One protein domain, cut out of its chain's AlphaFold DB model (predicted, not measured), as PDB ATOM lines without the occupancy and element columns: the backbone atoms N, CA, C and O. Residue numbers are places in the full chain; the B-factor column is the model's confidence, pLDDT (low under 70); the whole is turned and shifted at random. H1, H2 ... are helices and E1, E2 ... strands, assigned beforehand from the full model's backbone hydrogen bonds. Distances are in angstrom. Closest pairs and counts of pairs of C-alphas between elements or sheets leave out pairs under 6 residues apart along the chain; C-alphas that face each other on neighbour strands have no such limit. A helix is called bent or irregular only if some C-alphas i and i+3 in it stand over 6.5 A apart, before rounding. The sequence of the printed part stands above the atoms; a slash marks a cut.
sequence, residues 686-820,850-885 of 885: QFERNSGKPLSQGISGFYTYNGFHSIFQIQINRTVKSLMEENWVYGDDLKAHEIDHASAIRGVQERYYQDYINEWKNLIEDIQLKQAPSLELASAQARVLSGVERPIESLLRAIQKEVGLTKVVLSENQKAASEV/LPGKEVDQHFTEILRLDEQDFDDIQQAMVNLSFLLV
ATOM      1  N   GLN A 686      -5.847  21.736  25.112       88.12
ATOM      2  CA  GLN A 686      -5.081  20.655  25.748       88.12
ATOM      3  C   GLN A 686      -5.239  20.574  27.270       88.12
ATOM      4  O   GLN A 686      -4.951  19.521  27.839       88.12
ATOM      5  N   PHE A 687      -5.700  21.640  27.928       90.00
ATOM      6  CA  PHE A 687      -5.884  21.686  29.383       90.00
ATOM      7  C   PHE A 687      -7.364  21.639  29.766       90.00
ATOM      8  O   PHE A 687      -8.237  22.108  29.036       90.00
ATOM      9  N   GLU A 688      -7.649  21.095  30.941       91.19
ATOM     10  CA  GLU A 688      -8.957  21.148  31.585       91.19
ATOM     11  C   GLU A 688      -8.801  21.330  33.096       91.19
ATOM     12  O   GLU A 688      -7.700  21.213  33.639       91.19
ATOM     13  N   ARG A 689      -9.908  21.645  33.773       92.06
ATOM     14  CA  ARG A 689      -9.938  21.730  35.234       92.06
ATOM     15  C   ARG A 689     -10.577  20.476  35.814       92.06
ATOM     16  O   ARG A 689     -11.681  20.130  35.399       92.06
ATOM     17  N   ASN A 690      -9.933  19.847  36.794       90.75
ATOM     18  CA  ASN A 690     -10.440  18.649  37.470       90.75
ATOM     19  C   ASN A 690     -11.814  18.901  38.134       90.75
ATOM     20  O   ASN A 690     -12.690  18.042  38.155       90.75
ATOM     21  N   SER A 691     -12.051  20.125  38.604       88.44
ATOM     22  CA  SER A 691     -13.317  20.589  39.180       88.44
ATOM     23  C   SER A 691     -14.445  20.812  38.165       88.44
ATOM     24  O   SER A 691     -15.567  21.122  38.568       88.44
ATOM     25  N   GLY A 692     -14.170  20.727  36.858       85.75
ATOM     26  CA  GLY A 692     -15.127  21.036  35.789       85.75
ATOM     27  C   GLY A 692     -15.398  22.533  35.581       85.75
ATOM     28  O   GLY A 692     -16.258  22.898  34.778       85.75
ATOM     29  N   LYS A 693     -14.682  23.424  36.283       89.62
ATOM     30  CA  LYS A 693     -14.801  24.879  36.093       89.62
ATOM     31  C   LYS A 693     -14.268  25.313  34.713       89.62
ATOM     32  O   LYS A 693     -13.290  24.744  34.229       89.62
ATOM     33  N   PRO A 694     -14.831  26.363  34.087       90.06
ATOM     34  CA  PRO A 694     -14.289  26.911  32.843       90.06
ATOM     35  C   PRO A 694     -12.870  27.483  33.014       90.06
ATOM     36  O   PRO A 694     -12.572  28.123  34.022       90.06
ATOM     37  N   LEU A 695     -12.019  27.361  31.985       86.94
ATOM     38  CA  LEU A 695     -10.684  27.994  31.948       86.94
ATOM     39  C   LEU A 695     -10.742  29.537  31.940       86.94
ATOM     40  O   LEU A 695      -9.764  30.204  32.274       86.94
ATOM     41  N   SER A 696     -11.897  30.109  31.586       86.75
ATOM     42  CA  SER A 696     -12.175  31.549  31.652       86.75
ATOM     43  C   SER A 696     -12.470  32.048  33.072       86.75
ATOM     44  O   SER A 696     -12.400  33.254  33.321       86.75
ATOM     45  N   GLN A 697     -12.795  31.149  34.010       89.06
ATOM     46  CA  GLN A 697     -12.983  31.500  35.414       89.06
ATOM     47  C   GLN A 697     -11.619  31.624  36.095       89.06
ATOM     48  O   GLN A 697     -10.978  30.634  36.446       89.06
ATOM     49  N   GLY A 698     -11.193  32.870  36.259       86.00
ATOM     50  CA  GLY A 698      -9.893  33.240  36.798       86.00
ATOM     51  C   GLY A 698      -9.833  33.475  38.308       86.00
ATOM     52  O   GLY A 698     -10.849  33.408  39.001       86.00
ATOM     53  N   ILE A 699      -8.638  33.820  38.791       90.94
ATOM     54  CA  ILE A 699      -8.401  34.352  40.142       90.94
ATOM     55  C   ILE A 699      -8.690  35.857  40.131       90.94
ATOM     56  O   ILE A 699      -8.297  36.563  39.200       90.94
ATOM     57  N   SER A 700      -9.373  36.356  41.167       90.88
ATOM     58  CA  SER A 700      -9.639  37.792  41.319       90.88
ATOM     59  C   SER A 700      -8.345  38.592  41.229       90.88
ATOM     60  O   SER A 700      -7.348  38.228  41.850       90.88
ATOM     61  N   GLY A 701      -8.379  39.735  40.538       88.94
ATOM     62  CA  GLY A 701      -7.231  40.637  40.439       88.94
ATOM     63  C   GLY A 701      -6.661  41.049  41.805       88.94
ATOM     64  O   GLY A 701      -5.516  41.479  41.876       88.94
ATOM     65  N   PHE A 702      -7.426  40.887  42.896       90.31
ATOM     66  CA  PHE A 702      -6.998  41.181  44.265       90.31
ATOM     67  C   PHE A 702      -5.836  40.297  44.708       90.31
ATOM     68  O   PHE A 702      -4.992  40.754  45.474       90.31
ATOM     69  N   TYR A 703      -5.784  39.063  44.202       93.00
ATOM     70  CA  TYR A 703      -4.751  38.075  44.491       93.00
ATOM     71  C   TYR A 703      -3.817  37.885  43.290       93.00
ATOM     72  O   TYR A 703      -3.434  36.772  42.959       93.00
ATOM     73  N   THR A 704      -3.486  38.974  42.599       91.44
ATOM     74  CA  THR A 704      -2.467  38.997  41.537       91.44
ATOM     75  C   THR A 704      -1.298  39.862  41.987       91.44
ATOM     76  O   THR A 704      -1.465  40.720  42.857       91.44
ATOM     77  N   TYR A 705      -0.137  39.714  41.356       87.75
ATOM     78  CA  TYR A 705       1.043  40.540  41.593       87.75
ATOM     79  C   TYR A 705       0.705  42.032  41.466       87.75
ATOM     80  O   TYR A 705       1.037  42.851  42.327       87.75
ATOM     81  N   ASN A 706      -0.048  42.391  40.421       84.62
ATOM     82  CA  ASN A 706      -0.499  43.765  40.226       84.62
ATOM     83  C   ASN A 706      -1.451  44.209  41.341       84.62
ATOM     84  O   ASN A 706      -1.276  45.306  41.871       84.62
ATOM     85  N   GLY A 707      -2.430  43.392  41.736       85.31
ATOM     86  CA  GLY A 707      -3.337  43.716  42.845       85.31
ATOM     87  C   GLY A 707      -2.614  43.897  44.179       85.31
ATOM     88  O   GLY A 707      -2.912  44.840  44.919       85.31
ATOM     89  N   PHE A 708      -1.614  43.058  44.442       87.06
ATOM     90  CA  PHE A 708      -0.780  43.117  45.632       87.06
ATOM     91  C   PHE A 708       0.009  44.431  45.716       87.06
ATOM     92  O   PHE A 708      -0.123  45.177  46.691       87.06
ATOM     93  N   HIS A 709       0.787  44.757  44.677       83.31
ATOM     94  CA  HIS A 709       1.671  45.925  44.690       83.31
ATOM     95  C   HIS A 709       0.947  47.254  44.456       83.31
ATOM     96  O   HIS A 709       1.325  48.264  45.050       83.31
ATOM     97  N   SER A 710      -0.078  47.283  43.601       79.69
ATOM     98  CA  SER A 710      -0.739  48.539  43.218       79.69
ATOM     99  C   SER A 710      -1.906  48.929  44.124       79.69
ATOM    100  O   SER A 710      -2.196  50.117  44.246       79.69
ATOM    101  N   ILE A 711      -2.564  47.966  44.780       81.38
ATOM    102  CA  ILE A 711      -3.743  48.238  45.612       81.38
ATOM    103  C   ILE A 711      -3.501  47.819  47.060       81.38
ATOM    104  O   ILE A 711      -3.533  48.675  47.944       81.38
ATOM    105  N   PHE A 712      -3.237  46.537  47.325       86.75
ATOM    106  CA  PHE A 712      -3.192  46.008  48.693       86.75
ATOM    107  C   PHE A 712      -2.114  46.689  49.555       86.75
ATOM    108  O   PHE A 712      -2.438  47.251  50.602       86.75
ATOM    109  N   GLN A 713      -0.861  46.737  49.086       84.25
ATOM    110  CA  GLN A 713       0.257  47.364  49.810       84.25
ATOM    111  C   GLN A 713       0.056  48.866  50.061       84.25
ATOM    112  O   GLN A 713       0.484  49.395  51.086       84.25
ATOM    113  N   ILE A 714      -0.623  49.566  49.148       81.75
ATOM    114  CA  ILE A 714      -0.865  51.010  49.270       81.75
ATOM    115  C   ILE A 714      -2.029  51.293  50.230       81.75
ATOM    116  O   ILE A 714      -1.985  52.253  51.003       81.75
ATOM    117  N   GLN A 715      -3.081  50.471  50.181       82.25
ATOM    118  CA  GLN A 715      -4.325  50.722  50.908       82.25
ATOM    119  C   GLN A 715      -4.359  50.117  52.309       82.25
ATOM    120  O   GLN A 715      -5.129  50.606  53.132       82.25
ATOM    121  N   ILE A 716      -3.532  49.113  52.622       86.50
ATOM    122  CA  ILE A 716      -3.550  48.443  53.933       86.50
ATOM    123  C   ILE A 716      -3.345  49.423  55.092       86.50
ATOM    124  O   ILE A 716      -4.173  49.487  55.997       86.50
ATOM    125  N   ASN A 717      -2.305  50.258  55.025       85.12
ATOM    126  CA  ASN A 717      -2.014  51.247  56.063       85.12
ATOM    127  C   ASN A 717      -3.154  52.273  56.172       85.12
ATOM    128  O   ASN A 717      -3.650  52.549  57.259       85.12
ATOM    129  N   ARG A 718      -3.650  52.777  55.033       84.94
ATOM    130  CA  ARG A 718      -4.764  53.740  55.001       84.94
ATOM    131  C   ARG A 718      -6.048  53.163  55.594       84.94
ATOM    132  O   ARG A 718      -6.721  53.852  56.351       84.94
ATOM    133  N   THR A 719      -6.367  51.912  55.273       85.56
ATOM    134  CA  THR A 719      -7.595  51.244  55.720       85.56
ATOM    135  C   THR A 719      -7.539  50.930  57.209       85.56
ATOM    136  O   THR A 719      -8.490  51.231  57.925       85.56
ATOM    137  N   VAL A 720      -6.418  50.381  57.692       86.44
ATOM    138  CA  VAL A 720      -6.213  50.106  59.122       86.44
ATOM    139  C   VAL A 720      -6.247  51.405  59.921       86.44
ATOM    140  O   VAL A 720      -7.010  51.507  60.878       86.44
ATOM    141  N   LYS A 721      -5.506  52.429  59.485       85.56
ATOM    142  CA  LYS A 721      -5.505  53.744  60.129       85.56
ATOM    143  C   LYS A 721      -6.903  54.366  60.172       85.56
ATOM    144  O   LYS A 721      -7.326  54.812  61.232       85.56
ATOM    145  N   SER A 722      -7.632  54.352  59.055       83.31
ATOM    146  CA  SER A 722      -9.004  54.872  58.987       83.31
ATOM    147  C   SER A 722      -9.940  54.131  59.946       83.31
ATOM    148  O   SER A 722     -10.673  54.777  60.684       83.31
ATOM    149  N   LEU A 723      -9.874  52.798  60.019       81.75
ATOM    150  CA  LEU A 723     -10.697  52.026  60.956       81.75
ATOM    151  C   LEU A 723     -10.332  52.279  62.425       81.75
ATOM    152  O   LEU A 723     -11.219  52.264  63.276       81.75
ATOM    153  N   MET A 724      -9.057  52.532  62.732       81.19
ATOM    154  CA  MET A 724      -8.623  52.923  64.078       81.19
ATOM    155  C   MET A 724      -9.097  54.338  64.445       81.19
ATOM    156  O   MET A 724      -9.523  54.567  65.575       81.19
ATOM    157  N   GLU A 725      -9.085  55.283  63.502       81.06
ATOM    158  CA  GLU A 725      -9.644  56.633  63.691       81.06
ATOM    159  C   GLU A 725     -11.176  56.613  63.837       81.06
ATOM    160  O   GLU A 725     -11.748  57.458  64.534       81.06
ATOM    161  N   GLU A 726     -11.835  55.628  63.225       82.38
ATOM    162  CA  GLU A 726     -13.273  55.371  63.318       82.38
ATOM    163  C   GLU A 726     -13.660  54.460  64.508       82.38
ATOM    164  O   GLU A 726     -14.816  54.052  64.627       82.38
ATOM    165  N   ASN A 727     -12.740  54.177  65.444       80.69
ATOM    166  CA  ASN A 727     -13.008  53.289  66.587       80.69
ATOM    167  C   ASN A 727     -14.191  53.748  67.464       80.69
ATOM    168  O   ASN A 727     -14.911  52.925  68.023       80.69
ATOM    169  N   TRP A 728     -14.446  55.058  67.518       84.75
ATOM    170  CA  TRP A 728     -15.571  55.663  68.243       84.75
ATOM    171  C   TRP A 728     -16.954  55.118  67.822       84.75
ATOM    172  O   TRP A 728     -17.903  55.173  68.607       84.75
ATOM    173  N   VAL A 729     -17.083  54.556  66.612       87.69
ATOM    174  CA  VAL A 729     -18.324  53.917  66.140       87.69
ATOM    175  C   VAL A 729     -18.611  52.626  66.915       87.69
ATOM    176  O   VAL A 729     -19.752  52.355  67.288       87.69
ATOM    177  N   TYR A 730     -17.568  51.858  67.231       81.56
ATOM    178  CA  TYR A 730     -17.679  50.534  67.847       81.56
ATOM    179  C   TYR A 730     -17.770  50.563  69.383       81.56
ATOM    180  O   TYR A 730     -18.166  49.563  69.974       81.56
ATOM    181  N   GLY A 731     -17.491  51.709  70.012       74.25
ATOM    182  CA  GLY A 731     -17.583  51.913  71.463       74.25
ATOM    183  C   GLY A 731     -16.259  51.705  72.208       74.25
ATOM    184  O   GLY A 731     -15.340  51.059  71.705       74.25
ATOM    185  N   ASP A 732     -16.177  52.274  73.413       62.25
ATOM    186  CA  ASP A 732     -14.958  52.300  74.239       62.25
ATOM    187  C   ASP A 732     -14.659  50.958  74.942       62.25
ATOM    188  O   ASP A 732     -13.537  50.740  75.397       62.25
ATOM    189  N   ASP A 733     -15.623  50.029  74.985       53.88
ATOM    190  CA  ASP A 733     -15.491  48.715  75.646       53.88
ATOM    191  C   ASP A 733     -14.622  47.709  74.875       53.88
ATOM    192  O   ASP A 733     -14.208  46.672  75.403       53.88
ATOM    193  N   LEU A 734     -14.290  48.008  73.619       55.16
ATOM    194  CA  LEU A 734     -13.256  47.267  72.922       55.16
ATOM    195  C   LEU A 734     -11.892  47.726  73.434       55.16
ATOM    196  O   LEU A 734     -11.480  48.865  73.215       55.16
ATOM    197  N   LYS A 735     -11.102  46.776  73.941       52.16
ATOM    198  CA  LYS A 735      -9.638  46.870  74.110       52.16
ATOM    199  C   LYS A 735      -8.876  47.128  72.788       52.16
ATOM    200  O   LYS A 735      -7.711  46.781  72.648       52.16
ATOM    201  N   ALA A 736      -9.510  47.728  71.781       50.09
ATOM    202  CA  ALA A 736      -8.902  48.172  70.535       50.09
ATOM    203  C   ALA A 736      -7.851  49.274  70.757       50.09
ATOM    204  O   ALA A 736      -6.976  49.440  69.914       50.09
ATOM    205  N   HIS A 737      -7.874  49.974  71.898       50.41
ATOM    206  CA  HIS A 737      -6.764  50.839  72.322       50.41
ATOM    207  C   HIS A 737      -5.478  50.074  72.689       50.41
ATOM    208  O   HIS A 737      -4.423  50.695  72.763       50.41
ATOM    209  N   GLU A 738      -5.529  48.749  72.874       56.03
ATOM    210  CA  GLU A 738      -4.351  47.924  73.183       56.03
ATOM    211  C   GLU A 738      -3.707  47.290  71.935       56.03
ATOM    212  O   GLU A 738      -2.582  46.795  72.012       56.03
ATOM    213  N   ILE A 739      -4.384  47.297  70.776       66.19
ATOM    214  CA  ILE A 739      -3.824  46.729  69.542       66.19
ATOM    215  C   ILE A 739      -2.957  47.787  68.858       66.19
ATOM    216  O   ILE A 739      -3.462  48.748  68.277       66.19
ATOM    217  N   ASP A 740      -1.642  47.574  68.892       79.00
ATOM    218  CA  ASP A 740      -0.689  48.402  68.159       79.00
ATOM    219  C   ASP A 740      -0.980  48.385  66.647       79.00
ATOM    220  O   ASP A 740      -1.301  47.346  66.057       79.00
ATOM    221  N   HIS A 741      -0.823  49.540  65.999       82.94
ATOM    222  CA  HIS A 741      -1.080  49.724  64.571       82.94
ATOM    223  C   HIS A 741      -0.274  48.731  63.714       82.94
ATOM    224  O   HIS A 741      -0.788  48.193  62.730       82.94
ATOM    225  N   ALA A 742       0.970  48.423  64.105       83.38
ATOM    226  CA  ALA A 742       1.780  47.435  63.397       83.38
ATOM    227  C   ALA A 742       1.235  46.005  63.560       83.38
ATOM    228  O   ALA A 742       1.275  45.222  62.608       83.38
ATOM    229  N   SER A 743       0.673  45.669  64.726       84.31
ATOM    230  CA  SER A 743       0.026  44.373  64.963       84.31
ATOM    231  C   SER A 743      -1.256  44.216  64.143       84.31
ATOM    232  O   SER A 743      -1.520  43.133  63.622       84.31
ATOM    233  N   ALA A 744      -2.039  45.288  63.988       84.62
ATOM    234  CA  ALA A 744      -3.235  45.277  63.150       84.62
ATOM    235  C   ALA A 744      -2.888  45.061  61.667       84.62
ATOM    236  O   ALA A 744      -3.504  44.218  61.017       84.62
ATOM    237  N   ILE A 745      -1.866  45.757  61.149       87.06
ATOM    238  CA  ILE A 745      -1.366  45.551  59.779       87.06
ATOM    239  C   ILE A 745      -0.910  44.106  59.579       87.06
ATOM    240  O   ILE A 745      -1.291  43.489  58.586       87.06
ATOM    241  N   ARG A 746      -0.139  43.555  60.524       87.75
ATOM    242  CA  ARG A 746       0.357  42.179  60.426       87.75
ATOM    243  C   ARG A 746      -0.786  41.168  60.338       87.75
ATOM    244  O   ARG A 746      -0.769  40.330  59.447       87.75
ATOM    245  N   GLY A 747      -1.819  41.307  61.170       87.25
ATOM    246  CA  GLY A 747      -2.990  40.426  61.104       87.25
ATOM    247  C   GLY A 747      -3.728  40.491  59.757       87.25
ATOM    248  O   GLY A 747      -4.197  39.471  59.258       87.25
ATOM    249  N   VAL A 748      -3.805  41.674  59.128       90.44
ATOM    250  CA  VAL A 748      -4.404  41.828  57.785       90.44
ATOM    251  C   VAL A 748      -3.521  41.176  56.720       90.44
ATOM    252  O   VAL A 748      -4.038  40.530  55.810       90.44
ATOM    253  N   GLN A 749      -2.198  41.334  56.826       90.31
ATOM    254  CA  GLN A 749      -1.228  40.700  55.931       90.31
ATOM    255  C   GLN A 749      -1.306  39.177  56.017       90.31
ATOM    256  O   GLN A 749      -1.445  38.532  54.985       90.31
ATOM    257  N   GLU A 750      -1.307  38.613  57.224       90.06
ATOM    258  CA  GLU A 750      -1.445  37.170  57.453       90.06
ATOM    259  C   GLU A 750      -2.726  36.625  56.808       90.06
ATOM    260  O   GLU A 750      -2.674  35.661  56.043       90.06
ATOM    261  N   ARG A 751      -3.867  37.289  57.041       91.19
ATOM    262  CA  ARG A 751      -5.155  36.911  56.447       91.19
ATOM    263  C   ARG A 751      -5.128  36.969  54.918       91.19
ATOM    264  O   ARG A 751      -5.627  36.047  54.270       91.19
ATOM    265  N   TYR A 752      -4.557  38.033  54.351       92.88
ATOM    266  CA  TYR A 752      -4.436  38.216  52.905       92.88
ATOM    267  C   TYR A 752      -3.505  37.178  52.277       92.88
ATOM    268  O   TYR A 752      -3.874  36.587  51.269       92.88
ATOM    269  N   TYR A 753      -2.338  36.908  52.870       93.00
ATOM    270  CA  TYR A 753      -1.394  35.909  52.363       93.00
ATOM    271  C   TYR A 753      -1.981  34.504  52.397       93.00
ATOM    272  O   TYR A 753      -1.813  33.763  51.434       93.00
ATOM    273  N   GLN A 754      -2.723  34.155  53.450       92.88
ATOM    274  CA  GLN A 754      -3.441  32.883  53.510       92.88
ATOM    275  C   GLN A 754      -4.446  32.737  52.359       92.88
ATOM    276  O   GLN A 754      -4.430  31.718  51.674       92.88
ATOM    277  N   ASP A 755      -5.284  33.747  52.100       93.00
ATOM    278  CA  ASP A 755      -6.227  33.695  50.971       93.00
ATOM    279  C   ASP A 755      -5.509  33.713  49.617       93.00
ATOM    280  O   ASP A 755      -5.894  32.965  48.724       93.00
ATOM    281  N   TYR A 756      -4.435  34.493  49.474       94.12
ATOM    282  CA  TYR A 756      -3.613  34.526  48.264       94.12
ATOM    283  C   TYR A 756      -3.054  33.136  47.942       94.12
ATOM    284  O   TYR A 756      -3.199  32.641  46.826       94.12
ATOM    285  N   ILE A 757      -2.456  32.480  48.940       93.44
ATOM    286  CA  ILE A 757      -1.924  31.123  48.818       93.44
ATOM    287  C   ILE A 757      -3.037  30.143  48.457       93.44
ATOM    288  O   ILE A 757      -2.862  29.348  47.538       93.44
ATOM    289  N   ASN A 758      -4.183  30.213  49.138       94.62
ATOM    290  CA  ASN A 758      -5.302  29.308  48.893       94.62
ATOM    291  C   ASN A 758      -5.850  29.438  47.466       94.62
ATOM    292  O   ASN A 758      -6.078  28.423  46.815       94.62
ATOM    293  N   GLU A 759      -6.041  30.654  46.953       94.00
ATOM    294  CA  GLU A 759      -6.556  30.885  45.596       94.00
ATOM    295  C   GLU A 759      -5.612  30.321  44.524       94.00
ATOM    296  O   GLU A 759      -6.055  29.616  43.613       94.00
ATOM    297  N   TRP A 760      -4.304  30.556  44.663       93.75
ATOM    298  CA  TRP A 760      -3.303  30.041  43.724       93.75
ATOM    299  C   TRP A 760      -3.093  28.537  43.840       93.75
ATOM    300  O   TRP A 760      -3.052  27.850  42.822       93.75
ATOM    301  N   LYS A 761      -3.023  28.002  45.062       93.38
ATOM    302  CA  LYS A 761      -2.911  26.562  45.306       93.38
ATOM    303  C   LYS A 761      -4.099  25.819  44.700       93.38
ATOM    304  O   LYS A 761      -3.900  24.886  43.928       93.38
ATOM    305  N   ASN A 762      -5.315  26.293  44.969       92.75
ATOM    306  CA  ASN A 762      -6.537  25.708  44.424       92.75
ATOM    307  C   ASN A 762      -6.586  25.778  42.896       92.75
ATOM    308  O   ASN A 762      -7.190  24.910  42.281       92.75
ATOM    309  N   LEU A 763      -6.011  26.807  42.263       91.50
ATOM    310  CA  LEU A 763      -5.940  26.867  40.805       91.50
ATOM    311  C   LEU A 763      -4.920  25.865  40.252       91.50
ATOM    312  O   LEU A 763      -5.235  25.157  39.304       91.50
ATOM    313  N   ILE A 764      -3.723  25.798  40.838       90.94
ATOM    314  CA  ILE A 764      -2.628  24.934  40.371       90.94
ATOM    315  C   ILE A 764      -2.996  23.454  40.516       90.94
ATOM    316  O   ILE A 764      -2.813  22.694  39.572       90.94
ATOM    317  N   GLU A 765      -3.565  23.057  41.657       91.81
ATOM    318  CA  GLU A 765      -4.005  21.674  41.916       91.81
ATOM    319  C   GLU A 765      -5.188  21.245  41.034       91.81
ATOM    320  O   GLU A 765      -5.456  20.056  40.874       91.81
ATOM    321  N   ASP A 766      -5.907  22.209  40.463       92.50
ATOM    322  CA  ASP A 766      -7.098  21.974  39.658       92.50
ATOM    323  C   ASP A 766      -6.799  21.909  38.154       92.50
ATOM    324  O   ASP A 766      -7.649  21.450  37.400       92.50
ATOM    325  N   ILE A 767      -5.619  22.339  37.691       91.00
ATOM    326  CA  ILE A 767      -5.240  22.288  36.270       91.00
ATOM    327  C   ILE A 767      -4.655  20.917  35.931       91.00
ATOM    328  O   ILE A 767      -3.663  20.489  36.516       91.00
ATOM    329  N   GLN A 768      -5.212  20.267  34.911       91.00
ATOM    330  CA  GLN A 768      -4.676  19.024  34.361       91.00
ATOM    331  C   GLN A 768      -4.664  19.044  32.830       91.00
ATOM    332  O   GLN A 768      -5.378  19.815  32.183       91.00
ATOM    333  N   LEU A 769      -3.848  18.176  32.236       89.06
ATOM    334  CA  LEU A 769      -3.926  17.894  30.806       89.06
ATOM    335  C   LEU A 769      -5.156  17.028  30.528       89.06
ATOM    336  O   LEU A 769      -5.440  16.090  31.274       89.06
ATOM    337  N   LYS A 770      -5.860  17.312  29.430       88.88
ATOM    338  CA  LYS A 770      -6.948  16.450  28.962       88.88
ATOM    339  C   LYS A 770      -6.411  15.061  28.659       88.88
ATOM    340  O   LYS A 770      -5.351  14.924  28.046       88.88
ATOM    341  N   GLN A 771      -7.166  14.034  29.035       85.38
ATOM    342  CA  GLN A 771      -6.812  12.661  28.690       85.38
ATOM    343  C   GLN A 771      -6.854  12.466  27.170       85.38
ATOM    344  O   GLN A 771      -7.847  12.796  26.522       85.38
ATOM    345  N   ALA A 772      -5.790  11.895  26.607       84.88
ATOM    346  CA  ALA A 772      -5.731  11.491  25.207       84.88
ATOM    347  C   ALA A 772      -6.025   9.979  25.087       84.88
ATOM    348  O   ALA A 772      -5.143   9.165  25.356       84.88
ATOM    349  N   PRO A 773      -7.249   9.567  24.697       83.81
ATOM    350  CA  PRO A 773      -7.657   8.158  24.711       83.81
ATOM    351  C   PRO A 773      -7.091   7.330  23.544       83.81
ATOM    352  O   PRO A 773      -7.253   6.112  23.529       83.81
ATOM    353  N   SER A 774      -6.451   7.964  22.555       85.81
ATOM    354  CA  SER A 774      -5.834   7.290  21.409       85.81
ATOM    355  C   SER A 774      -4.412   7.789  21.166       85.81
ATOM    356  O   SER A 774      -4.080   8.933  21.482       85.81
ATOM    357  N   LEU A 775      -3.580   6.938  20.556       82.25
ATOM    358  CA  LEU A 775      -2.201   7.280  20.199       82.25
ATOM    359  C   LEU A 775      -2.133   8.484  19.240       82.25
ATOM    360  O   LEU A 775      -1.264   9.336  19.385       82.25
ATOM    361  N   GLU A 776      -3.085   8.599  18.309       84.06
ATOM    362  CA  GLU A 776      -3.183   9.734  17.379       84.06
ATOM    363  C   GLU A 776      -3.436  11.058  18.110       84.06
ATOM    364  O   GLU A 776      -2.778  12.061  17.831       84.06
ATOM    365  N   LEU A 777      -4.355  11.058  19.084       83.25
ATOM    366  CA  LEU A 777      -4.654  12.235  19.899       83.25
ATOM    367  C   LEU A 777      -3.505  12.559  20.859       83.25
ATOM    368  O   LEU A 777      -3.200  13.732  21.045       83.25
ATOM    369  N   ALA A 778      -2.827  11.547  21.410       83.19
ATOM    370  CA  ALA A 778      -1.654  11.735  22.262       83.19
ATOM    371  C   ALA A 778      -0.473  12.332  21.476       83.19
ATOM    372  O   ALA A 778       0.189  13.248  21.958       83.19
ATOM    373  N   SER A 779      -0.251  11.883  20.235       83.19
ATOM    374  CA  SER A 779       0.757  12.446  19.324       83.19
ATOM    375  C   SER A 779       0.416  13.891  18.925       83.19
ATOM    376  O   SER A 779       1.283  14.768  18.936       83.19
ATOM    377  N   ALA A 780      -0.860  14.185  18.642       84.12
ATOM    378  CA  ALA A 780      -1.321  15.544  18.358       84.12
ATOM    379  C   ALA A 780      -1.168  16.481  19.572       84.12
ATOM    380  O   ALA A 780      -0.657  17.591  19.421       84.12
ATOM    381  N   GLN A 781      -1.541  16.022  20.770       87.12
ATOM    382  CA  GLN A 781      -1.361  16.745  22.029       87.12
ATOM    383  C   GLN A 781       0.128  17.004  22.302       87.12
ATOM    384  O   GLN A 781       0.504  18.147  22.550       87.12
ATOM    385  N   ALA A 782       0.996  15.998  22.153       84.75
ATOM    386  CA  ALA A 782       2.439  16.152  22.337       84.75
ATOM    387  C   ALA A 782       3.052  17.180  21.367       84.75
ATOM    388  O   ALA A 782       3.867  17.995  21.789       84.75
ATOM    389  N   ARG A 783       2.614  17.224  20.098       85.25
ATOM    390  CA  ARG A 783       3.050  18.251  19.125       85.25
ATOM    391  C   ARG A 783       2.613  19.666  19.496       85.25
ATOM    392  O   ARG A 783       3.333  20.616  19.195       85.25
ATOM    393  N   VAL A 784       1.436  19.825  20.104       86.38
ATOM    394  CA  VAL A 784       0.961  21.131  20.586       86.38
ATOM    395  C   VAL A 784       1.761  21.566  21.813       86.38
ATOM    396  O   VAL A 784       2.214  22.708  21.862       86.38
ATOM    397  N   LEU A 785       1.999  20.652  22.759       86.00
ATOM    398  CA  LEU A 785       2.791  20.918  23.964       86.00
ATOM    399  C   LEU A 785       4.266  21.208  23.643       86.00
ATOM    400  O   LEU A 785       4.847  22.099  24.254       86.00
ATOM    401  N   SER A 786       4.848  20.530  22.646       86.81
ATOM    402  CA  SER A 786       6.220  20.758  22.166       86.81
ATOM    403  C   SER A 786       6.323  21.834  21.073       86.81
ATOM    404  O   SER A 786       7.375  21.987  20.446       86.81
ATOM    405  N   GLY A 787       5.224  22.529  20.773       83.62
ATOM    406  CA  GLY A 787       5.143  23.524  19.709       83.62
ATOM    407  C   GLY A 787       5.776  24.867  20.080       83.62
ATOM    408  O   GLY A 787       6.321  25.054  21.164       83.62
ATOM    409  N   VAL A 788       5.658  25.841  19.172       81.75
ATOM    410  CA  VAL A 788       6.197  27.204  19.360       81.75
ATOM    411  C   VAL A 788       5.498  27.955  20.503       81.75
ATOM    412  O   VAL A 788       6.114  28.798  21.138       81.75
ATOM    413  N   GLU A 789       4.230  27.633  20.791       81.00
ATOM    414  CA  GLU A 789       3.446  28.276  21.862       81.00
ATOM    415  C   GLU A 789       3.864  27.836  23.278       81.00
ATOM    416  O   GLU A 789       3.452  28.486  24.234       81.00
ATOM    417  N   ARG A 790       4.656  26.754  23.415       87.88
ATOM    418  CA  ARG A 790       5.183  26.201  24.683       87.88
ATOM    419  C   ARG A 790       4.228  26.389  25.883       87.88
ATOM    420  O   ARG A 790       4.567  27.056  26.862       87.88
ATOM    421  N   PRO A 791       3.000  25.841  25.833       86.44
ATOM    422  CA  PRO A 791       1.925  26.254  26.735       86.44
ATOM    423  C   PRO A 791       2.174  25.907  28.216       86.44
ATOM    424  O   PRO A 791       1.701  26.631  29.088       86.44
ATOM    425  N   ILE A 792       2.946  24.852  28.515       87.62
ATOM    426  CA  ILE A 792       3.356  24.506  29.892       87.62
ATOM    427  C   ILE A 792       4.329  25.554  30.444       87.62
ATOM    428  O   ILE A 792       4.154  26.027  31.565       87.62
ATOM    429  N   GLU A 793       5.319  25.956  29.644       88.62
ATOM    430  CA  GLU A 793       6.270  27.010  30.005       88.62
ATOM    431  C   GLU A 793       5.545  28.350  30.202       88.62
ATOM    432  O   GLU A 793       5.727  29.000  31.231       88.62
ATOM    433  N   SER A 794       4.660  28.730  29.270       87.62
ATOM    434  CA  SER A 794       3.848  29.953  29.373       87.62
ATOM    435  C   SER A 794       3.023  29.984  30.666       87.62
ATOM    436  O   SER A 794       3.020  30.988  31.385       87.62
ATOM    437  N   LEU A 795       2.379  28.863  31.015       89.12
ATOM    438  CA  LEU A 795       1.603  28.727  32.246       89.12
ATOM    439  C   LEU A 795       2.473  28.877  33.498       89.12
ATOM    440  O   LEU A 795       2.136  29.662  34.384       89.12
ATOM    441  N   LEU A 796       3.592  28.155  33.571       89.44
ATOM    442  CA  LEU A 796       4.489  28.188  34.726       89.44
ATOM    443  C   LEU A 796       5.139  29.562  34.908       89.44
ATOM    444  O   LEU A 796       5.187  30.054  36.032       89.44
ATOM    445  N   ARG A 797       5.558  30.231  33.827       89.00
ATOM    446  CA  ARG A 797       6.099  31.600  33.886       89.00
ATOM    447  C   ARG A 797       5.050  32.623  34.311       89.00
ATOM    448  O   ARG A 797       5.354  33.538  35.078       89.00
ATOM    449  N   ALA A 798       3.809  32.474  33.849       88.81
ATOM    450  CA  ALA A 798       2.715  33.327  34.296       88.81
ATOM    451  C   ALA A 798       2.423  33.120  35.788       88.81
ATOM    452  O   ALA A 798       2.299  34.099  36.514       88.81
ATOM    453  N   ILE A 799       2.407  31.874  36.274       90.38
ATOM    454  CA  ILE A 799       2.267  31.580  37.707       90.38
ATOM    455  C   ILE A 799       3.451  32.161  38.491       90.38
ATOM    456  O   ILE A 799       3.220  32.860  39.472       90.38
ATOM    457  N   GLN A 800       4.699  31.954  38.050       89.44
ATOM    458  CA  GLN A 800       5.905  32.512  38.687       89.44
ATOM    459  C   GLN A 800       5.819  34.030  38.861       89.44
ATOM    460  O   GLN A 800       6.177  34.554  39.916       89.44
ATOM    461  N   LYS A 801       5.330  34.737  37.838       88.75
ATOM    462  CA  LYS A 801       5.132  36.188  37.885       88.75
ATOM    463  C   LYS A 801       4.109  36.590  38.946       88.75
ATOM    464  O   LYS A 801       4.299  37.602  39.612       88.75
ATOM    465  N   GLU A 802       3.034  35.826  39.089       89.31
ATOM    466  CA  GLU A 802       1.947  36.166  40.001       89.31
ATOM    467  C   GLU A 802       2.209  35.724  41.452       89.31
ATOM    468  O   GLU A 802       1.746  36.391  42.371       89.31
ATOM    469  N   VAL A 803       2.974  34.655  41.699       89.62
ATOM    470  CA  VAL A 803       3.284  34.171  43.063       89.62
ATOM    471  C   VAL A 803       4.630  34.658  43.613       89.62
ATOM    472  O   VAL A 803       4.896  34.470  44.794       89.62
ATOM    473  N   GLY A 804       5.476  35.278  42.783       86.06
ATOM    474  CA  GLY A 804       6.766  35.856  43.180       86.06
ATOM    475  C   GLY A 804       6.644  37.311  43.625       86.06
ATOM    476  O   GLY A 804       7.054  38.220  42.903       86.06
ATOM    477  N   LEU A 805       6.094  37.544  44.815       83.75
ATOM    478  CA  LEU A 805       5.741  38.872  45.323       83.75
ATOM    479  C   LEU A 805       6.938  39.677  45.848       83.75
ATOM    480  O   LEU A 805       6.863  40.901  45.946       83.75
ATOM    481  N   THR A 806       8.059  39.029  46.187       80.06
ATOM    482  CA  THR A 806       9.259  39.752  46.656       80.06
ATOM    483  C   THR A 806      10.153  40.260  45.522       80.06
ATOM    484  O   THR A 806      11.012  41.118  45.750       80.06
ATOM    485  N   LYS A 807       9.949  39.786  44.284       67.56
ATOM    486  CA  LYS A 807      10.708  40.211  43.100       67.56
ATOM    487  C   LYS A 807       9.985  41.365  42.405       67.56
ATOM    488  O   LYS A 807       8.980  41.156  41.740       67.56
ATOM    489  N   VAL A 808      10.520  42.584  42.494       55.50
ATOM    490  CA  VAL A 808       9.949  43.734  41.772       55.50
ATOM    491  C   VAL A 808      10.270  43.625  40.275       55.50
ATOM    492  O   VAL A 808      11.331  44.054  39.825       55.50
ATOM    493  N   VAL A 809       9.354  43.065  39.482       52.50
ATOM    494  CA  VAL A 809       9.452  43.070  38.015       52.50
ATOM    495  C   VAL A 809       9.044  44.455  37.505       52.50
ATOM    496  O   VAL A 809       7.863  44.760  37.354       52.50
ATOM    497  N   LEU A 810      10.025  45.330  37.269       42.06
ATOM    498  CA  LEU A 810       9.792  46.643  36.660       42.06
ATOM    499  C   LEU A 810       9.590  46.488  35.145       42.06
ATOM    500  O   LEU A 810      10.551  46.282  34.409       42.06
ATOM    501  N   SER A 811       8.356  46.642  34.662       44.03
ATOM    502  CA  SER A 811       8.108  46.924  33.240       44.03
ATOM    503  C   SER A 811       8.672  48.311  32.879       44.03
ATOM    504  O   SER A 811       8.535  49.251  33.667       44.03
ATOM    505  N   GLU A 812       9.278  48.480  31.696       39.53
ATOM    506  CA  GLU A 812       9.827  49.770  31.224       39.53
ATOM    507  C   GLU A 812       8.802  50.919  31.269       39.53
ATOM    508  O   GLU A 812       9.157  52.047  31.609       39.53
ATOM    509  N   ASN A 813       7.511  50.630  31.070       43.62
ATOM    510  CA  ASN A 813       6.439  51.628  31.172       43.62
ATOM    511  C   ASN A 813       6.082  52.001  32.626       43.62
ATOM    512  O   ASN A 813       5.546  53.079  32.878       43.62
ATOM    513  N   GLN A 814       6.407  51.151  33.605       44.19
ATOM    514  CA  GLN A 814       6.246  51.456  35.030       44.19
ATOM    515  C   GLN A 814       7.463  52.167  35.628       44.19
ATOM    516  O   GLN A 814       7.286  52.872  36.617       44.19
ATOM    517  N   LYS A 815       8.661  52.083  35.024       41.75
ATOM    518  CA  LYS A 815       9.797  52.956  35.393       41.75
ATOM    519  C   LYS A 815       9.434  54.434  35.229       41.75
ATOM    520  O   LYS A 815       9.670  55.196  36.157       41.75
ATOM    521  N   ALA A 816       8.751  54.802  34.142       39.31
ATOM    522  CA  ALA A 816       8.290  56.172  33.906       39.31
ATOM    523  C   ALA A 816       7.222  56.639  34.922       39.31
ATOM    524  O   ALA A 816       7.245  57.779  35.378       39.31
ATOM    525  N   ALA A 817       6.309  55.754  35.341       38.53
ATOM    526  CA  ALA A 817       5.295  56.074  36.355       38.53
ATOM    527  C   ALA A 817       5.863  56.094  37.794       38.53
ATOM    528  O   ALA A 817       5.449  56.914  38.616       38.53
ATOM    529  N   SER A 818       6.840  55.232  38.100       39.94
ATOM    530  CA  SER A 818       7.551  55.210  39.387       39.94
ATOM    531  C   SER A 818       8.542  56.367  39.534       39.94
ATOM    532  O   SER A 818       8.811  56.782  40.653       39.94
ATOM    533  N   GLU A 819       9.039  56.954  38.443       39.69
ATOM    534  CA  GLU A 819       9.853  58.179  38.488       39.69
ATOM    535  C   GLU A 819       9.022  59.397  38.932       39.69
ATOM    536  O   GLU A 819       9.482  60.233  39.712       39.69
ATOM    537  N   VAL A 820       7.746  59.449  38.530       40.66
ATOM    538  CA  VAL A 820       6.805  60.512  38.925       40.66
ATOM    539  C   VAL A 820       6.284  60.313  40.358       40.66
ATOM    540  O   VAL A 820       6.145  61.285  41.099       40.66
ATOM    541  N   LEU A 850      10.860  41.708  53.064       60.22
ATOM    542  CA  LEU A 850      10.042  42.238  51.979       60.22
ATOM    543  C   LEU A 850       8.608  41.693  52.122       60.22
ATOM    544  O   LEU A 850       8.448  40.506  52.428       60.22
ATOM    545  N   PRO A 851       7.566  42.522  51.932       70.12
ATOM    546  CA  PRO A 851       6.185  42.063  52.025       70.12
ATOM    547  C   PRO A 851       5.914  40.946  51.009       70.12
ATOM    548  O   PRO A 851       6.309  41.073  49.854       70.12
ATOM    549  N   GLY A 852       5.201  39.889  51.411       76.44
ATOM    550  CA  GLY A 852       4.836  38.770  50.530       76.44
ATOM    551  C   GLY A 852       5.781  37.566  50.587       76.44
ATOM    552  O   GLY A 852       5.544  36.583  49.892       76.44
ATOM    553  N   LYS A 853       6.809  37.594  51.449       82.81
ATOM    554  CA  LYS A 853       7.759  36.484  51.638       82.81
ATOM    555  C   LYS A 853       7.073  35.158  51.986       82.81
ATOM    556  O   LYS A 853       7.562  34.107  51.590       82.81
ATOM    557  N   GLU A 854       5.958  35.195  52.705       84.62
ATOM    558  CA  GLU A 854       5.156  34.026  53.074       84.62
ATOM    559  C   GLU A 854       4.556  33.328  51.841       84.62
ATOM    560  O   GLU A 854       4.515  32.098  51.785       84.62
ATOM    561  N   VAL A 855       4.138  34.101  50.832       87.12
ATOM    562  CA  VAL A 855       3.627  33.575  49.556       87.12
ATOM    563  C   VAL A 855       4.773  32.956  48.753       87.12
ATOM    564  O   VAL A 855       4.666  31.811  48.313       87.12
ATOM    565  N   ASP A 856       5.905  33.656  48.651       85.31
ATOM    566  CA  ASP A 856       7.103  33.163  47.960       85.31
ATOM    567  C   ASP A 856       7.647  31.869  48.598       85.31
ATOM    568  O   ASP A 856       8.074  30.944  47.902       85.31
ATOM    569  N   GLN A 857       7.607  31.771  49.931       85.69
ATOM    570  CA  GLN A 857       7.987  30.563  50.667       85.69
ATOM    571  C   GLN A 857       7.079  29.377  50.333       85.69
ATOM    572  O   GLN A 857       7.578  28.266  50.157       85.69
ATOM    573  N   HIS A 858       5.768  29.597  50.201       89.06
ATOM    574  CA  HIS A 858       4.832  28.530  49.852       89.06
ATOM    575  C   HIS A 858       5.040  28.013  48.418       89.06
ATOM    576  O   HIS A 858       4.966  26.810  48.182       89.06
ATOM    577  N   PHE A 859       5.351  28.894  47.460       90.50
ATOM    578  CA  PHE A 859       5.562  28.532  46.048       90.50
ATOM    579  C   PHE A 859       7.043  28.443  45.646       90.50
ATOM    580  O   PHE A 859       7.388  28.589  44.472       90.50
ATOM    581  N   THR A 860       7.935  28.174  46.605       86.75
ATOM    582  CA  THR A 860       9.389  28.142  46.368       86.75
ATOM    583  C   THR A 860       9.797  27.133  45.291       86.75
ATOM    584  O   THR A 860      10.723  27.411  44.536       86.75
ATOM    585  N   GLU A 861       9.114  25.992  45.180       85.81
ATOM    586  CA  GLU A 861       9.402  24.986  44.144       85.81
ATOM    587  C   GLU A 861       9.182  25.538  42.730       85.81
ATOM    588  O   GLU A 861      10.038  25.377  41.868       85.81
ATOM    589  N   ILE A 862       8.089  26.277  42.516       85.62
ATOM    590  CA  ILE A 862       7.777  26.903  41.224       85.62
ATOM    591  C   ILE A 862       8.723  28.079  40.960       85.62
ATOM    592  O   ILE A 862       9.190  28.260  39.840       85.62
ATOM    593  N   LEU A 863       9.046  28.876  41.983       85.88
ATOM    594  CA  LEU A 863       9.919  30.050  41.854       85.88
ATOM    595  C   LEU A 863      11.405  29.716  41.638       85.88
ATOM    596  O   LEU A 863      12.168  30.619  41.281       85.88
ATOM    597  N   ARG A 864      11.816  28.466  41.889       86.56
ATOM    598  CA  ARG A 864      13.180  27.969  41.657       86.56
ATOM    599  C   ARG A 864      13.444  27.540  40.218       86.56
ATOM    600  O   ARG A 864      14.616  27.484  39.875       86.56
ATOM    601  N   LEU A 865      12.399  27.275  39.426       87.06
ATOM    602  CA  LEU A 865      12.553  26.872  38.027       87.06
ATOM    603  C   LEU A 865      13.284  27.966  37.240       87.06
ATOM    604  O   LEU A 865      12.827  29.117  37.219       87.06
ATOM    605  N   ASP A 866      14.401  27.606  36.618       86.69
ATOM    606  CA  ASP A 866      15.221  28.501  35.804       86.69
ATOM    607  C   ASP A 866      15.087  28.222  34.293       86.69
ATOM    608  O   ASP A 866      14.281  27.404  33.851       86.69
ATOM    609  N   GLU A 867      15.831  28.968  33.470       83.75
ATOM    610  CA  GLU A 867      15.805  28.796  32.009       83.75
ATOM    611  C   GLU A 867      16.233  27.385  31.576       83.75
ATOM    612  O   GLU A 867      15.698  26.865  30.599       83.75
ATOM    613  N   GLN A 868      17.143  26.744  32.321       86.00
ATOM    614  CA  GLN A 868      17.584  25.384  32.028       86.00
ATOM    615  C   GLN A 868      16.461  24.383  32.315       86.00
ATOM    616  O   GLN A 868      16.213  23.509  31.489       86.00
ATOM    617  N   ASP A 869      15.735  24.546  33.424       86.62
ATOM    618  CA  ASP A 869      14.579  23.701  33.739       86.62
ATOM    619  C   ASP A 869      13.479  23.818  32.668       86.62
ATOM    620  O   ASP A 869      12.881  22.816  32.267       86.62
ATOM    621  N   PHE A 870      13.206  25.028  32.165       87.00
ATOM    622  CA  PHE A 870      12.219  25.229  31.096       87.00
ATOM    623  C   PHE A 870      12.653  24.605  29.765       87.00
ATOM    624  O   PHE A 870      11.832  23.973  29.091       87.00
ATOM    625  N   ASP A 871      13.930  24.729  29.404       85.62
ATOM    626  CA  ASP A 871      14.481  24.081  28.215       85.62
ATOM    627  C   ASP A 871      14.491  22.549  28.352       85.62
ATOM    628  O   ASP A 871      14.169  21.853  27.387       85.62
ATOM    629  N   ASP A 872      14.747  22.011  29.547       87.06
ATOM    630  CA  ASP A 872      14.679  20.575  29.831       87.06
ATOM    631  C   ASP A 872      13.236  20.042  29.727       87.06
ATOM    632  O   ASP A 872      13.004  19.000  29.101       87.06
ATOM    633  N   ILE A 873      12.240  20.770  30.258       85.19
ATOM    634  CA  ILE A 873      10.806  20.457  30.088       85.19
ATOM    635  C   ILE A 873      10.444  20.457  28.601       85.19
ATOM    636  O   ILE A 873       9.785  19.531  28.117       85.19
ATOM    637  N   GLN A 874      10.888  21.469  27.853       84.81
ATOM    638  CA  GLN A 874      10.610  21.557  26.425       84.81
ATOM    639  C   GLN A 874      11.267  20.408  25.656       84.81
ATOM    640  O   GLN A 874      10.622  19.785  24.810       84.81
ATOM    641  N   GLN A 875      12.526  20.087  25.954       85.25
ATOM    642  CA  GLN A 875      13.246  18.994  25.315       85.25
ATOM    643  C   GLN A 875      12.603  17.641  25.642       85.25
ATOM    644  O   GLN A 875      12.488  16.793  24.758       85.25
ATOM    645  N   ALA A 876      12.109  17.446  26.868       85.38
ATOM    646  CA  ALA A 876      11.340  16.264  27.244       85.38
ATOM    647  C   ALA A 876      10.034  16.148  26.438       85.38
ATOM    648  O   ALA A 876       9.718  15.063  25.949       85.38
ATOM    649  N   MET A 877       9.313  17.255  26.224       84.06
ATOM    650  CA  MET A 877       8.093  17.280  25.402       84.06
ATOM    651  C   MET A 877       8.379  17.031  23.917       84.06
ATOM    652  O   MET A 877       7.623  16.323  23.253       84.06
ATOM    653  N   VAL A 878       9.484  17.568  23.388       84.00
ATOM    654  CA  VAL A 878       9.952  17.298  22.019       84.00
ATOM    655  C   VAL A 878      10.347  15.826  21.864       84.00
ATOM    656  O   VAL A 878       9.937  15.174  20.910       84.00
ATOM    657  N   ASN A 879      11.085  15.261  22.820       85.94
ATOM    658  CA  ASN A 879      11.449  13.844  22.801       85.94
ATOM    659  C   ASN A 879      10.205  12.944  22.893       85.94
ATOM    660  O   ASN A 879      10.119  11.941  22.186       85.94
ATOM    661  N   LEU A 880       9.217  13.315  23.715       82.19
ATOM    662  CA  LEU A 880       7.935  12.616  23.813       82.19
ATOM    663  C   LEU A 880       7.157  12.672  22.490       82.19
ATOM    664  O   LEU A 880       6.606  11.659  22.066       82.19
ATOM    665  N   SER A 881       7.136  13.825  21.814       80.44
ATOM    666  CA  SER A 881       6.464  13.951  20.517       80.44
ATOM    667  C   SER A 881       7.166  13.160  19.411       80.44
ATOM    668  O   SER A 881       6.479  12.657  18.526       80.44
ATOM    669  N   PHE A 882       8.488  12.963  19.487       79.81
ATOM    670  CA  PHE A 882       9.223  12.046  18.606       79.81
ATOM    671  C   PHE A 882       9.003  10.562  18.929       79.81
ATOM    672  O   PHE A 882       9.002   9.758  18.009       79.81
ATOM    673  N   LEU A 883       8.819  10.186  20.200       77.56
ATOM    674  CA  LEU A 883       8.579   8.793  20.618       77.56
ATOM    675  C   LEU A 883       7.157   8.293  20.305       77.56
ATOM    676  O   LEU A 883       6.944   7.088  20.198       77.56
ATOM    677  N   LEU A 884       6.184   9.204  20.213       74.12
ATOM    678  CA  LEU A 884       4.779   8.908  19.897       74.12
ATOM    679  C   LEU A 884       4.474   8.928  18.385       74.12
ATOM    680  O   LEU A 884       3.319   8.734  17.996       74.12
ATOM    681  N   VAL A 885       5.479   9.217  17.551       60.91
ATOM    682  CA  VAL A 885       5.450   9.143  16.078       60.91
ATOM    683  C   VAL A 885       6.174   7.878  15.646       60.91
ATOM    684  O   VAL A 885       5.646   7.214  14.728       60.91
TER     685      VAL A 885
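Overview. This is residues 686 to 820 and 850 to 885 of the 885 residues of an uncharacterized protein of Vibrio harveyi (strain 1DA3) (UniProt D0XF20). This is an elongated, loose body of helices that run mostly lengthwise: the long helix H3 runs beside a line made by H5 and the bent helix H1, nearly end to end, while H7, H8 and H9 follow one another along the body and H9 packs on H4 near one end. Residues 728 to 735 stick out at the other end, residues 811 to 817, mostly of H6, stick out sideways, and the tiny strands E1 and E2 pair just beyond H3. The 171 printed residues are mostly helix, in the order E1 H1 H2 H3 E2 H4 H5 H6 H7 H8 H9, with E1 and E2 antiparallel. The radius of gyration of the C-alphas is 21.7 A, and the spans are 75 by 39 by 24 A.

Arrangement. Begin at E1, residues 687 to 689, the antiparallel neighbour of E2, residues 767 to 769; N 688 and O 768, 2.9 A apart, are within hydrogen-bond range. Next find H1, residues 705 to 725, by its hydrogen bonds one helix but bent, with C-alphas 714 and 717 6.9 A apart; its arms are H1a, residues 705 to 714, and H1b, residues 717 to 725. H1a is irregular, C-alphas 710 and 713 being 6.8 A apart. H2, residues 735 to 738, touches no helix. H3, residues 741 to 764, touches H1b with residues 741 to 745 alone, opposite ways at a steep tilt of 48 degrees; the closest C-alphas, of Val 720 and Ile 745, are 6.7 A apart. H4 is residues 775 to 785. The hub H5, residues 791 to 803, touches H1a only at their ends, C-alphas 705 and 802 being closest at 4.7 A. H6, residues 812 to 820, touches no helix. H7, residues 853 to 858, touches H3, closest at C-alphas 757 and 855, 6.1 A. H8, residues 860 to 863, touches H5, closest at C-alphas 800 and 863, 5.7 A. H9, residues 867 to 883, touches H4, opposite ways at a shallow tilt of 24 degrees, closest at C-alphas 782 and 881, 4.9 A; it only just touches H5, with 3 pairs of C-alphas within 8 A, closest at C-alphas 793 and 870, 6.3 A. Every O i to N i+4 pair is within hydrogen-bond range in H1b, H3, H4, H5, H7 and H9, against 4 of 6 in H1a and 2 of 5 in H6, where 4 of 6 O i to N i+3 pairs are; H2 and H8 are too short for such a pair.

Along the chain. Find C-alpha 687 at (-5.884, 21.686, 29.383), where E1 begins. H3 runs 34.7 A from C-alpha 741 at (-1.080, 49.724, 64.571); H5 measures 18.2 A, and H9 runs 24.1 A to C-alpha 883 at (8.579, 8.793, 20.618).

Size, cuts and confidence. The C-alphas farthest apart, of Asp 732 and Val 885, are 75.2 A apart. Residues 821 to 849 are not printed, and C-alphas 820 and 850 across this cut are 22.7 A apart. The link from E1 to H1 is long. Mean pLDDT of the printed part is 81.3; residues 732 to 739, 807 to 820, 850 and 885 are under 70.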